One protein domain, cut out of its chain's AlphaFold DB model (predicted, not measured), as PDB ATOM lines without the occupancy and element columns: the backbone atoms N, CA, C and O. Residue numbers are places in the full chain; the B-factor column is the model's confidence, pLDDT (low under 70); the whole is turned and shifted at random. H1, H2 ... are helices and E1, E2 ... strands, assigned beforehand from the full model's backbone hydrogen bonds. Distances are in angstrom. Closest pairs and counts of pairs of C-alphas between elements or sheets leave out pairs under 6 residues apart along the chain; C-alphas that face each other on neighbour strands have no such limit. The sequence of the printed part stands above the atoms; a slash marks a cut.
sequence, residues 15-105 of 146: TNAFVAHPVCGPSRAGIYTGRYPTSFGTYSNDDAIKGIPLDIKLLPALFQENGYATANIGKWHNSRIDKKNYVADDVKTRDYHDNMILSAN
ATOM      1  N   THR A  15     147.595  44.112 102.613       97.38
ATOM      2  CA  THR A  15     148.425  43.795 101.432       97.38
ATOM      3  C   THR A  15     149.907  44.092 101.644       97.38
ATOM      4  O   THR A  15     150.734  43.605 100.882       97.38
ATOM      5  N   ASN A  16     150.237  44.856 102.688       97.69
ATOM      6  CA  ASN A  16     151.598  45.207 103.061       97.69
ATOM      7  C   ASN A  16     151.799  45.004 104.571       97.69
ATOM      8  O   ASN A  16     151.652  45.936 105.360       97.69
ATOM      9  N   ALA A  17     152.047  43.757 104.976       96.56
ATOM     10  CA  ALA A  17     152.232  43.361 106.370       96.56
ATOM     11  C   ALA A  17     153.662  42.856 106.595       96.56
ATOM     12  O   ALA A  17     154.145  41.997 105.859       96.56
ATOM     13  N   PHE A  18     154.321  43.372 107.633       96.94
ATOM     14  CA  PHE A  18     155.715  43.063 107.948       96.94
ATOM     15  C   PHE A  18     155.840  42.364 109.298       96.94
ATOM     16  O   PHE A  18     155.035  42.566 110.206       96.94
ATOM     17  N   VAL A  19     156.890  41.561 109.433       97.12
ATOM     18  CA  VAL A  19     157.286  40.937 110.697       97.12
ATOM     19  C   VAL A  19     158.468  41.685 111.300       97.12
ATOM     20  O   VAL A  19     159.308  42.211 110.576       97.12
ATOM     21  N   ALA A  20     158.577  41.675 112.628       95.94
ATOM     22  CA  ALA A  20     159.710  42.291 113.320       95.94
ATOM     23  C   ALA A  20     161.049  41.578 113.045       95.94
ATOM     24  O   ALA A  20     162.108  42.165 113.246       95.94
ATOM     25  N   HIS A  21     161.011  40.307 112.620       97.06
ATOM     26  CA  HIS A  21     162.199  39.511 112.318       97.06
ATOM     27  C   HIS A  21     161.867  38.346 111.362       97.06
ATOM     28  O   HIS A  21     160.800  37.744 111.512       97.06
ATOM     29  N   PRO A  22     162.764  37.947 110.435       95.69
ATOM     30  CA  PRO A  22     162.506  36.880 109.455       95.69
ATOM     31  C   PRO A  22     162.617  35.441 110.000       95.69
ATOM     32  O   PRO A  22     162.567  34.490 109.225       95.69
ATOM     33  N   VAL A  23     162.762  35.244 111.318       94.12
ATOM     34  CA  VAL A  23     162.845  33.902 111.931       94.12
ATOM     35  C   VAL A  23     161.845  33.746 113.070       94.12
ATOM     36  O   VAL A  23     161.447  34.717 113.710       94.12
ATOM     37  N   CYS A  24     161.395  32.513 113.298       93.31
ATOM     38  CA  CYS A  24     160.167  32.259 114.043       93.31
ATOM     39  C   CYS A  24     160.213  32.621 115.535       93.31
ATOM     40  O   CYS A  24     159.212  33.142 116.018       93.31
ATOM     41  N   GLY A  25     161.309  32.370 116.254       93.75
ATOM     42  CA  GLY A  25     161.452  32.734 117.670       93.75
ATOM     43  C   GLY A  25     161.345  34.250 117.884       93.75
ATOM     44  O   GLY A  25     160.349  34.697 118.457       93.75
ATOM     45  N   PRO A  26     162.275  35.048 117.320       96.06
ATOM     46  CA  PRO A  26     162.220  36.509 117.360       96.06
ATOM     47  C   PRO A  26     160.909  37.094 116.806       96.06
ATOM     48  O   PRO A  26     160.304  37.951 117.440       96.06
ATOM     49  N   SER A  27     160.393  36.599 115.673       97.25
ATOM     50  CA  SER A  27     159.121  37.082 115.103       97.25
ATOM     51  C   SER A  27     157.950  36.940 116.088       97.25
ATOM     52  O   SER A  27     157.195  37.888 116.313       97.25
ATOM     53  N   ARG A  28     157.845  35.781 116.753       96.25
ATOM     54  CA  ARG A  28     156.843  35.529 117.799       96.25
ATOM     55  C   ARG A  28     157.077  36.383 119.040       96.25
ATOM     56  O   ARG A  28     156.110  36.911 119.576       96.25
ATOM     57  N   ALA A  29     158.330  36.567 119.460       96.12
ATOM     58  CA  ALA A  29     158.666  37.438 120.585       96.12
ATOM     59  C   ALA A  29     158.170  38.872 120.346       96.12
ATOM     60  O   ALA A  29     157.598  39.486 121.248       96.12
ATOM     61  N   GLY A  30     158.297  39.369 119.112       96.56
ATOM     62  CA  GLY A  30     157.752  40.665 118.716       96.56
ATOM     63  C   GLY A  30     156.229  40.733 118.837       96.56
ATOM     64  O   GLY A  30     155.706  41.681 119.415       96.56
ATOM     65  N   ILE A  31     155.513  39.700 118.383       96.44
ATOM     66  CA  ILE A  31     154.046  39.618 118.516       96.44
ATOM     67  C   ILE A  31     153.615  39.563 119.990       96.44
ATOM     68  O   ILE A  31     152.654  40.223 120.376       96.44
ATOM     69  N   TYR A  32     154.308  38.785 120.825       95.62
ATOM     70  CA  TYR A  32     153.928  38.606 122.228       95.62
ATOM     71  C   TYR A  32     154.193  39.837 123.089       95.62
ATOM     72  O   TYR A  32     153.484  40.039 124.070       95.62
ATOM     73  N   THR A  33     155.202  40.637 122.751       96.38
ATOM     74  CA  THR A  33     155.654  41.765 123.581       96.38
ATOM     75  C   THR A  33     155.281  43.129 123.008       96.38
ATOM     76  O   THR A  33     155.320  44.121 123.732       96.38
ATOM     77  N   GLY A  34     154.970  43.210 121.709       96.25
ATOM     78  CA  GLY A  34     154.837  44.480 120.993       96.25
ATOM     79  C   GLY A  34     156.156  45.254 120.862       96.25
ATOM     80  O   GLY A  34     156.131  46.454 120.604       96.25
ATOM     81  N   ARG A  35     157.311  44.605 121.071       95.81
ATOM     82  CA  ARG A  35     158.647  45.226 121.044       95.81
ATOM     83  C   ARG A  35     159.523  44.604 119.964       95.81
ATOM     84  O   ARG A  35     159.330  43.456 119.574       95.81
ATOM     85  N   TYR A  36     160.546  45.332 119.522       97.19
ATOM     86  CA  TYR A  36     161.582  44.739 118.679       97.19
ATOM     87  C   TYR A  36     162.357  43.671 119.469       97.19
ATOM     88  O   TYR A  36     162.885  43.995 120.533       97.19
ATOM     89  N   PRO A  37     162.481  42.429 118.967       96.44
ATOM     90  CA  PRO A  37     163.174  41.341 119.673       96.44
ATOM     91  C   PRO A  37     164.629  41.652 120.040       96.44
ATOM     92  O   PRO A  37     165.137  41.222 121.075       96.44
ATOM     93  N   THR A  38     165.285  42.469 119.217       95.56
ATOM     94  CA  THR A  38     166.651  42.949 119.441       95.56
ATOM     95  C   THR A  38     166.782  43.805 120.702       95.56
ATOM     96  O   THR A  38     167.839  43.804 121.320       95.56
ATOM     97  N   SER A  39     165.709  44.476 121.142       96.31
ATOM     98  CA  SER A  39     165.729  45.321 122.347       96.31
ATOM     99  C   SER A  39     165.916  44.542 123.652       96.31
ATOM    100  O   SER A  39     166.280  45.132 124.663       96.31
ATOM    101  N   PHE A  40     165.690  43.226 123.636       94.06
ATOM    102  CA  PHE A  40     165.846  42.346 124.796       94.06
ATOM    103  C   PHE A  40     166.683  41.095 124.490       94.06
ATOM    104  O   PHE A  40     166.619  40.100 125.207       94.06
ATOM    105  N   GLY A  41     167.506  41.156 123.439       93.56
ATOM    106  CA  GLY A  41     168.549  40.161 123.190       93.56
ATOM    107  C   GLY A  41     168.119  38.908 122.422       93.56
ATOM    108  O   GLY A  41     168.846  37.916 122.441       93.56
ATOM    109  N   THR A  42     166.972  38.919 121.738       94.88
ATOM    110  CA  THR A  42     166.508  37.790 120.917       94.88
ATOM    111  C   THR A  42     166.801  38.042 119.433       94.88
ATOM    112  O   THR A  42     165.983  38.623 118.720       94.88
ATOM    113  N   TYR A  43     167.971  37.598 118.960       94.75
ATOM    114  CA  TYR A  43     168.451  37.812 117.581       94.75
ATOM    115  C   TYR A  43     168.262  36.592 116.669       94.75
ATOM    116  O   TYR A  43     168.216  36.708 115.447       94.75
ATOM    117  N   SER A  44     168.137  35.404 117.253       93.56
ATOM    118  CA  SER A  44     168.024  34.138 116.532       93.56
ATOM    119  C   SER A  44     167.029  33.194 117.213       93.56
ATOM    120  O   SER A  44     166.513  33.479 118.297       93.56
ATOM    121  N   ASN A  45     166.745  32.048 116.588       89.94
ATOM    122  CA  ASN A  45     165.977  31.000 117.267       89.94
ATOM    123  C   ASN A  45     166.755  30.414 118.455       89.94
ATOM    124  O   ASN A  45     166.125  30.048 119.440       89.94
ATOM    125  N   ASP A  46     168.090  30.397 118.402       88.50
ATOM    126  CA  ASP A  46     168.928  29.922 119.507       88.50
ATOM    127  C   ASP A  46     168.846  30.860 120.720       88.50
ATOM    128  O   ASP A  46     168.889  30.416 121.865       88.50
ATOM    129  N   ASP A  47     168.647  32.159 120.492       89.38
ATOM    130  CA  ASP A  47     168.375  33.108 121.574       89.38
ATOM    131  C   ASP A  47     166.945  32.993 122.101       89.38
ATOM    132  O   ASP A  47     166.728  33.125 123.302       89.38
ATOM    133  N   ALA A  48     165.968  32.702 121.237       88.44
ATOM    134  CA  ALA A  48     164.573  32.521 121.646       88.44
ATOM    135  C   ALA A  48     164.385  31.320 122.594       88.44
ATOM    136  O   ALA A  48     163.457  31.301 123.406       88.44
ATOM    137  N   ILE A  49     165.309  30.353 122.549       84.50
ATOM    138  CA  ILE A  49     165.409  29.244 123.504       84.50
ATOM    139  C   ILE A  49     165.697  29.731 124.930       84.50
ATOM    140  O   ILE A  49     165.399  29.012 125.875       84.50
ATOM    141  N   LYS A  50     166.235  30.937 125.141       84.88
ATOM    142  CA  LYS A  50     166.420  31.509 126.489       84.88
ATOM    143  C   LYS A  50     165.101  32.021 127.086       84.88
ATOM    144  O   LYS A  50     165.010  32.202 128.297       84.88
ATOM    145  N   GLY A  51     164.070  32.174 126.254       87.75
ATOM    146  CA  GLY A  51     162.783  32.754 126.621       87.75
ATOM    147  C   GLY A  51     162.781  34.283 126.614       87.75
ATOM    148  O   GLY A  51     163.815  34.931 126.471       87.75
ATOM    149  N   ILE A  52     161.585  34.855 126.754       91.00
ATOM    150  CA  ILE A  52     161.391  36.304 126.903       91.00
ATOM    151  C   ILE A  52     161.662  36.684 128.371       91.00
ATOM    152  O   ILE A  52     161.182  35.966 129.257       91.00
ATOM    153  N   PRO A  53     162.390  37.783 128.653       91.00
ATOM    154  CA  PRO A  53     162.579  38.279 130.016       91.00
ATOM    155  C   PRO A  53     161.256  38.456 130.774       91.00
ATOM    156  O   PRO A  53     160.277  38.968 130.232       91.00
ATOM    157  N   LEU A  54     161.221  38.008 132.033       89.56
ATOM    158  CA  LEU A  54     159.989  37.929 132.835       89.56
ATOM    159  C   LEU A  54     159.440  39.297 133.269       89.56
ATOM    160  O   LEU A  54     158.283  39.395 133.670       89.56
ATOM    161  N   ASP A  55     160.257  40.343 133.196       91.75
ATOM    162  CA  ASP A  55     159.881  41.736 133.439       91.75
ATOM    163  C   ASP A  55     159.146  42.371 132.243       91.75
ATOM    164  O   ASP A  55     158.508  43.418 132.385       91.75
ATOM    165  N   ILE A  56     159.171  41.735 131.067       94.31
ATOM    166  CA  ILE A  56     158.411  42.181 129.900       94.31
ATOM    167  C   ILE A  56     156.998  41.604 129.964       94.31
ATOM    168  O   ILE A  56     156.769  40.409 129.772       94.31
ATOM    169  N   LYS A  57     156.016  42.487 130.170       94.62
ATOM    170  CA  LYS A  57     154.601  42.114 130.120       94.62
ATOM    171  C   LYS A  57     154.223  41.627 128.719       94.62
ATOM    172  O   LYS A  57     154.407  42.335 127.731       94.62
ATOM    173  N   LEU A  58     153.655  40.425 128.655       96.06
ATOM    174  CA  LEU A  58     153.156  39.835 127.417       96.06
ATOM    175  C   LEU A  58     151.722  40.301 127.125       96.06
ATOM    176  O   LEU A  58     150.917  40.475 128.039       96.06
ATOM    177  N   LEU A  59     151.368  40.402 125.846       96.38
ATOM    178  CA  LEU A  59     150.018  40.694 125.360       96.38
ATOM    179  C   LEU A  59     148.917  39.814 125.999       96.38
ATOM    180  O   LEU A  59     147.915  40.371 126.443       96.38
ATOM    181  N   PRO A  60     149.063  38.475 126.126       95.31
ATOM    182  CA  PRO A  60     148.074  37.668 126.844       95.31
ATOM    183  C   PRO A  60     147.931  38.044 128.326       95.31
ATOM    184  O   PRO A  60     146.817  38.017 128.833       95.31
ATOM    185  N   ALA A  61     149.010  38.435 129.014       95.19
ATOM    186  CA  ALA A  61     148.914  38.876 130.409       95.19
ATOM    187  C   ALA A  61     148.111  40.184 130.516       95.19
ATOM    188  O   ALA A  61     147.247  40.307 131.379       95.19
ATOM    189  N   LEU A  62     148.315  41.115 129.578       96.31
ATOM    190  CA  LEU A  62     147.507  42.334 129.485       96.31
ATOM    191  C   LEU A  62     146.016  42.020 129.258       96.31
ATOM    192  O   LEU A  62     145.156  42.635 129.881       96.31
ATOM    193  N   PHE A  63     145.692  41.045 128.404       97.62
ATOM    194  CA  PHE A  63     144.307  40.607 128.206       97.62
ATOM    195  C   PHE A  63     143.698  39.983 129.471       97.62
ATOM    196  O   PHE A  63     142.559  40.300 129.815       97.62
ATOM    197  N   GLN A  64     144.452  39.152 130.195       97.44
ATOM    198  CA  GLN A  64     144.004  38.548 131.458       97.44
ATOM    199  C   GLN A  64     143.691  39.602 132.527       97.44
ATOM    200  O   GLN A  64     142.659  39.510 133.189       97.44
ATOM    201  N   GLU A  65     144.538  40.627 132.661       97.19
ATOM    202  CA  GLU A  65     144.315  41.760 133.576       97.19
ATOM    203  C   GLU A  65     143.008  42.513 133.271       97.19
ATOM    204  O   GLU A  65     142.416  43.108 134.166       97.19
ATOM    205  N   ASN A  66     142.524  42.440 132.026       98.00
ATOM    206  CA  ASN A  66     141.289  43.074 131.564       98.00
ATOM    207  C   ASN A  66     140.112  42.085 131.434       98.00
ATOM    208  O   ASN A  66     139.133  42.367 130.749       98.00
ATOM    209  N   GLY A  67     140.193  40.919 132.084       97.25
ATOM    210  CA  GLY A  67     139.076  39.975 132.203       97.25
ATOM    211  C   GLY A  67     138.895  39.008 131.030       97.25
ATOM    212  O   GLY A  67     137.904  38.277 130.997       97.25
ATOM    213  N   TYR A  68     139.833  38.953 130.082       98.00
ATOM    214  CA  TYR A  68     139.768  38.001 128.974       98.00
ATOM    215  C   TYR A  68     140.331  36.633 129.367       98.00
ATOM    216  O   TYR A  68     141.404  36.516 129.962       98.00
ATOM    217  N   ALA A  69     139.644  35.572 128.943       96.94
ATOM    218  CA  ALA A  69     140.211  34.231 128.945       96.94
ATOM    219  C   ALA A  69     141.231  34.099 127.805       96.94
ATOM    220  O   ALA A  69     140.941  34.421 126.654       96.94
ATOM    221  N   THR A  70     142.420  33.591 128.114       95.00
ATOM    222  CA  THR A  70     143.495  33.402 127.132       95.00
ATOM    223  C   THR A  70     143.905  31.941 127.059       95.00
ATOM    224  O   THR A  70     144.073  31.300 128.097       95.00
ATOM    225  N   ALA A  71     144.169  31.445 125.856       93.25
ATOM    226  CA  ALA A  71     144.758  30.132 125.631       93.25
ATOM    227  C   ALA A  71     145.926  30.249 124.647       93.25
ATOM    228  O   ALA A  71     145.900  31.074 123.735       93.25
ATOM    229  N   ASN A  72     146.936  29.400 124.820       88.75
ATOM    230  CA  ASN A  72     147.983  29.190 123.829       88.75
ATOM    231  C   ASN A  72     147.837  27.768 123.285       88.75
ATOM    232  O   ASN A  72     147.895  26.808 124.050       88.75
ATOM    233  N   ILE A  73     147.622  27.645 121.978       91.88
ATOM    234  CA  ILE A  73     147.398  26.367 121.304       91.88
ATOM    235  C   ILE A  73     148.422  26.257 120.175       91.88
ATOM    236  O   ILE A  73     148.444  27.075 119.256       91.88
ATOM    237  N   GLY A  74     149.276  25.236 120.247       88.31
ATOM    238  CA  GLY A  74     150.327  24.982 119.265       88.31
ATOM    239  C   GLY A  74     151.695  25.543 119.665       88.31
ATOM    240  O   GLY A  74     152.106  25.481 120.822       88.31
ATOM    241  N   LYS A  75     152.456  26.023 118.674       87.25
ATOM    242  CA  LYS A  75     153.886  26.335 118.824       87.25
ATOM    243  C   LYS A  75     154.128  27.624 119.619       87.25
ATOM    244  O   LYS A  75     153.709  28.695 119.191       87.25
ATOM    245  N   TRP A  76     154.914  27.527 120.696       86.50
ATOM    246  CA  TRP A  76     155.363  28.674 121.498       86.50
ATOM    247  C   TRP A  76     156.705  29.262 121.020       86.50
ATOM    248  O   TRP A  76     156.758  30.387 120.529       86.50
ATOM    249  N   HIS A  77     157.780  28.467 121.092       84.81
ATOM    250  CA  HIS A  77     159.132  28.807 120.613       84.81
ATOM    251  C   HIS A  77     159.786  30.049 121.261       84.81
ATOM    252  O   HIS A  77     160.595  30.709 120.623       84.81
ATOM    253  N   ASN A  78     159.412  30.368 122.508       87.56
ATOM    254  CA  ASN A  78     159.944  31.480 123.313       87.56
ATOM    255  C   ASN A  78     159.981  31.121 124.810       87.56
ATOM    256  O   ASN A  78     159.560  31.881 125.682       87.56
ATOM    257  N   SER A  79     160.387  29.897 125.120       78.88
ATOM    258  CA  SER A  79     160.507  29.388 126.488       78.88
ATOM    259  C   SER A  79     161.922  28.913 126.704       78.88
ATOM    260  O   SER A  79     162.496  28.333 125.782       78.88
ATOM    261  N   ARG A  80     162.410  29.063 127.936       74.44
ATOM    262  CA  ARG A  80     163.645  28.421 128.363       74.44
ATOM    263  C   ARG A  80     163.595  26.925 128.034       74.44
ATOM    264  O   ARG A  80     162.715  26.223 128.526       74.44
ATOM    265  N   ILE A  81     164.499  26.456 127.181       68.25
ATOM    266  CA  ILE A  81     164.692  25.023 126.933       68.25
ATOM    267  C   ILE A  81     165.970  24.618 127.654       68.25
ATOM    268  O   ILE A  81     167.062  25.048 127.282       68.25
ATOM    269  N   ASP A  82     165.837  23.787 128.679       64.62
ATOM    270  CA  ASP A  82     166.975  23.085 129.245       64.62
ATOM    271  C   ASP A  82     167.281  21.871 128.343       64.62
ATOM    272  O   ASP A  82     166.392  21.138 127.892       64.62
ATOM    273  N   LYS A  83     168.561  21.665 128.010       57.53
ATOM    274  CA  LYS A  83     168.966  20.513 127.191       57.53
ATOM    275  C   LYS A  83     168.601  19.220 127.932       57.53
ATOM    276  O   LYS A  83     168.897  19.091 129.118       57.53
ATOM    277  N   LYS A  84     168.006  18.245 127.228       55.47
ATOM    278  CA  LYS A  84     167.971  16.853 127.717       55.47
ATOM    279  C   LYS A  84     169.410  16.394 127.974       55.47
ATOM    280  O   LYS A  84     170.332  16.860 127.297       55.47
ATOM    281  N   ASN A  85     169.592  15.450 128.901       57.16
ATOM    282  CA  ASN A  85     170.816  14.643 128.937       57.16
ATOM    283  C   ASN A  85     171.112  14.133 127.515       57.16
ATOM    284  O   ASN A  85     170.174  13.863 126.765       57.16
ATOM    285  N   TYR A  86     172.394  14.070 127.148       59.84
ATOM    286  CA  TYR A  86     172.860  13.759 125.792       59.84
ATOM    287  C   TYR A  86     172.030  12.651 125.118       59.84
ATOM    288  O   TYR A  86     171.955  11.531 125.619       59.84
ATOM    289  N   VAL A  87     171.414  12.984 123.980       64.44
ATOM    290  CA  VAL A  87     170.781  12.020 123.071       64.44
ATOM    291  C   VAL A  87     171.822  11.671 122.014       64.44
ATOM    292  O   VAL A  87     172.379  12.584 121.400       64.44
ATOM    293  N   ALA A  88     172.113  10.383 121.836       69.44
ATOM    294  CA  ALA A  88     173.083   9.914 120.852       69.44
ATOM    295  C   ALA A  88     172.646  10.274 119.419       69.44
ATOM    296  O   ALA A  88     171.451  10.335 119.123       69.44
ATOM    297  N   ASP A  89     173.612  10.590 118.550       75.62
ATOM    298  CA  ASP A  89     173.361  11.147 117.212       75.62
ATOM    299  C   ASP A  89     172.533  10.225 116.305       75.62
ATOM    300  O   ASP A  89     171.781  10.709 115.462       75.62
ATOM    301  N   ASP A  90     172.620   8.915 116.517       80.75
ATOM    302  CA  ASP A  90     171.865   7.868 115.825       80.75
ATOM    303  C   ASP A  90     170.377   7.820 116.211       80.75
ATOM    304  O   ASP A  90     169.565   7.270 115.468       80.75
ATOM    305  N   VAL A  91     170.004   8.430 117.341       76.38
ATOM    306  CA  VAL A  91     168.625   8.461 117.862       76.38
ATOM    307  C   VAL A  91     167.986   9.848 117.714       76.38
ATOM    308  O   VAL A  91     166.783  10.010 117.931       76.38
ATOM    309  N   LYS A  92     168.756  10.873 117.320       72.12
ATOM    310  CA  LYS A  92     168.224  12.228 117.129       72.12
ATOM    311  C   LYS A  92     167.242  12.259 115.965       72.12
ATOM    312  O   LYS A  92     167.592  11.961 114.825       72.12
ATOM    313  N   THR A  93     166.021  12.715 116.225       70.94
ATOM    314  CA  THR A  93     165.077  13.008 115.142       70.94
ATOM    315  C   THR A  93     165.343  14.409 114.586       70.94
ATOM    316  O   THR A  93     166.012  15.240 115.206       70.94
ATOM    317  N   ARG A  94     164.798  14.715 113.402       69.69
ATOM    318  CA  ARG A  94     164.820  16.087 112.864       69.69
ATOM    319  C   ARG A  94     164.026  17.063 113.745       69.69
ATOM    320  O   ARG A  94     164.250  18.271 113.666       69.69
ATOM    321  N   ASP A  95     163.081  16.561 114.539       67.44
ATOM    322  CA  ASP A  95     162.277  17.392 115.421       67.44
ATOM    323  C   ASP A  95     163.045  17.681 116.718       67.44
ATOM    324  O   ASP A  95     163.321  16.815 117.545       67.44
ATOM    325  N   TYR A  96     163.400  18.947 116.917       65.25
ATOM    326  CA  TYR A  96     164.085  19.403 118.126       65.25
ATOM    327  C   TYR A  96     163.230  19.217 119.387       65.25
ATOM    328  O   TYR A  96     163.794  19.145 120.480       65.25
ATOM    329  N   HIS A  97     161.905  19.086 119.265       62.78
ATOM    330  CA  HIS A  97     161.035  18.746 120.392       62.78
ATOM    331  C   HIS A  97     161.285  17.329 120.932       62.78
ATOM    332  O   HIS A  97     161.117  17.099 122.131       62.78
ATOM    333  N   ASP A  98     161.770  16.407 120.100       64.81
ATOM    334  CA  ASP A  98     162.119  15.053 120.544       64.81
ATOM    335  C   ASP A  98     163.466  15.048 121.280       64.81
ATOM    336  O   ASP A  98     163.664  14.308 122.249       64.81
ATOM    337  N   ASN A  99     164.364  15.955 120.892       64.56
ATOM    338  CA  ASN A  99     165.743  16.010 121.377       64.56
ATOM    339  C   ASN A  99     165.957  16.956 122.573       64.56
ATOM    340  O   ASN A  99     167.018  16.924 123.194       64.56
ATOM    341  N   MET A 100     164.987  17.809 122.917       65.56
ATOM    342  CA  MET A 100     165.117  18.815 123.983       65.56
ATOM    343  C   MET A 100     163.922  18.783 124.952       65.56
ATOM    344  O   MET A 100     162.830  18.370 124.572       65.56
ATOM    345  N   ILE A 101     164.101  19.186 126.220       61.50
ATOM    346  CA  ILE A 101     162.989  19.347 127.176       61.50
ATOM    347  C   ILE A 101     162.633  20.824 127.219       61.50
ATOM    348  O   ILE A 101     163.446  21.659 127.605       61.50
ATOM    349  N   LEU A 102     161.384  21.152 126.886       57.06
ATOM    350  CA  LEU A 102     160.824  22.431 127.305       57.06
ATOM    351  C   LEU A 102     160.705  22.410 128.833       57.06
ATOM    352  O   LEU A 102     159.742  21.898 129.400       57.06
ATOM    353  N   SER A 103     161.705  22.955 129.508       53.19
ATOM    354  CA  SER A 103     161.644  23.210 130.935       53.19
ATOM    355  C   SER A 103     160.870  24.506 131.124       53.19
ATOM    356  O   SER A 103     161.424  25.608 131.073       53.19
ATOM    357  N   ALA A 104     159.575  24.399 131.400       50.84
ATOM    358  CA  ALA A 104     158.962  25.425 132.219       50.84
ATOM    359  C   ALA A 104     159.637  25.305 133.591       50.84
ATOM    360  O   ALA A 104     159.136  24.601 134.462       50.84
ATOM    361  N   ASN A 105     160.804  25.933 133.777       46.44
ATOM    362  CA  ASN A 105     161.318  26.228 135.107       46.44
ATOM    363  C   ASN A 105     160.334  27.222 135.732       46.44
ATOM    364  O   ASN A 105     160.613  28.407 135.886       46.44
TER     365      ASN A 105
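This is residues 15 to 105 of the 146 residues of the protein "Secreted sulfatase" of Salmonella diarizonae (UniProt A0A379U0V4). With little regular structure, the model is mostly loops: short H2 and H3 pack on H1, H4 sits near H1's last residues, and farther along the long axis H5 and a two-stranded antiparallel sheet, E1 - E2, make a looped lobe. The printed part has 91 residues, of which only 35 are in named elements, and these are mostly helix, in the order H1, H2, H3, H4, E1, H5, E2 along the chain; the whole is only just loose, close to compact, with a radius of gyration of the C-alphas of 15.1 A and spans of 47 by 31 by 25 A.

H1, residues 24 to 33, touches H2, residues 37 to 40; their closest C-alphas, Pro 26 and Pro 37, are 5.4 A apart. H1 touches H3, residues 45 to 48, with closest C-alphas Gly 25 and Asn 45 at 4.9 A. H1 and H4, residues 59 to 65, only just touch, with 3 pairs of C-alphas within 8 A, the closest Tyr 32 and Leu 59 at 5.4 A. E1, residues 81 to 83, and E2, residues 100 to 102, are antiparallel; N 82 and O 101 are within hydrogen-bond range at 3.4 A. H5, residues 96 to 99, touches no helix. In H1 and H4 every O i to N i+4 pair is within range.

H1, 14.2 A long, begins at C-alpha 24 (160.167, 32.259, 114.043); E2 ends at C-alpha 102 (160.824, 22.431, 127.305).

The printed part has no cut. H4 to E1 and E1 to H5 are long links. Residues 81 to 88 and 94 to 105 have pLDDT under 70.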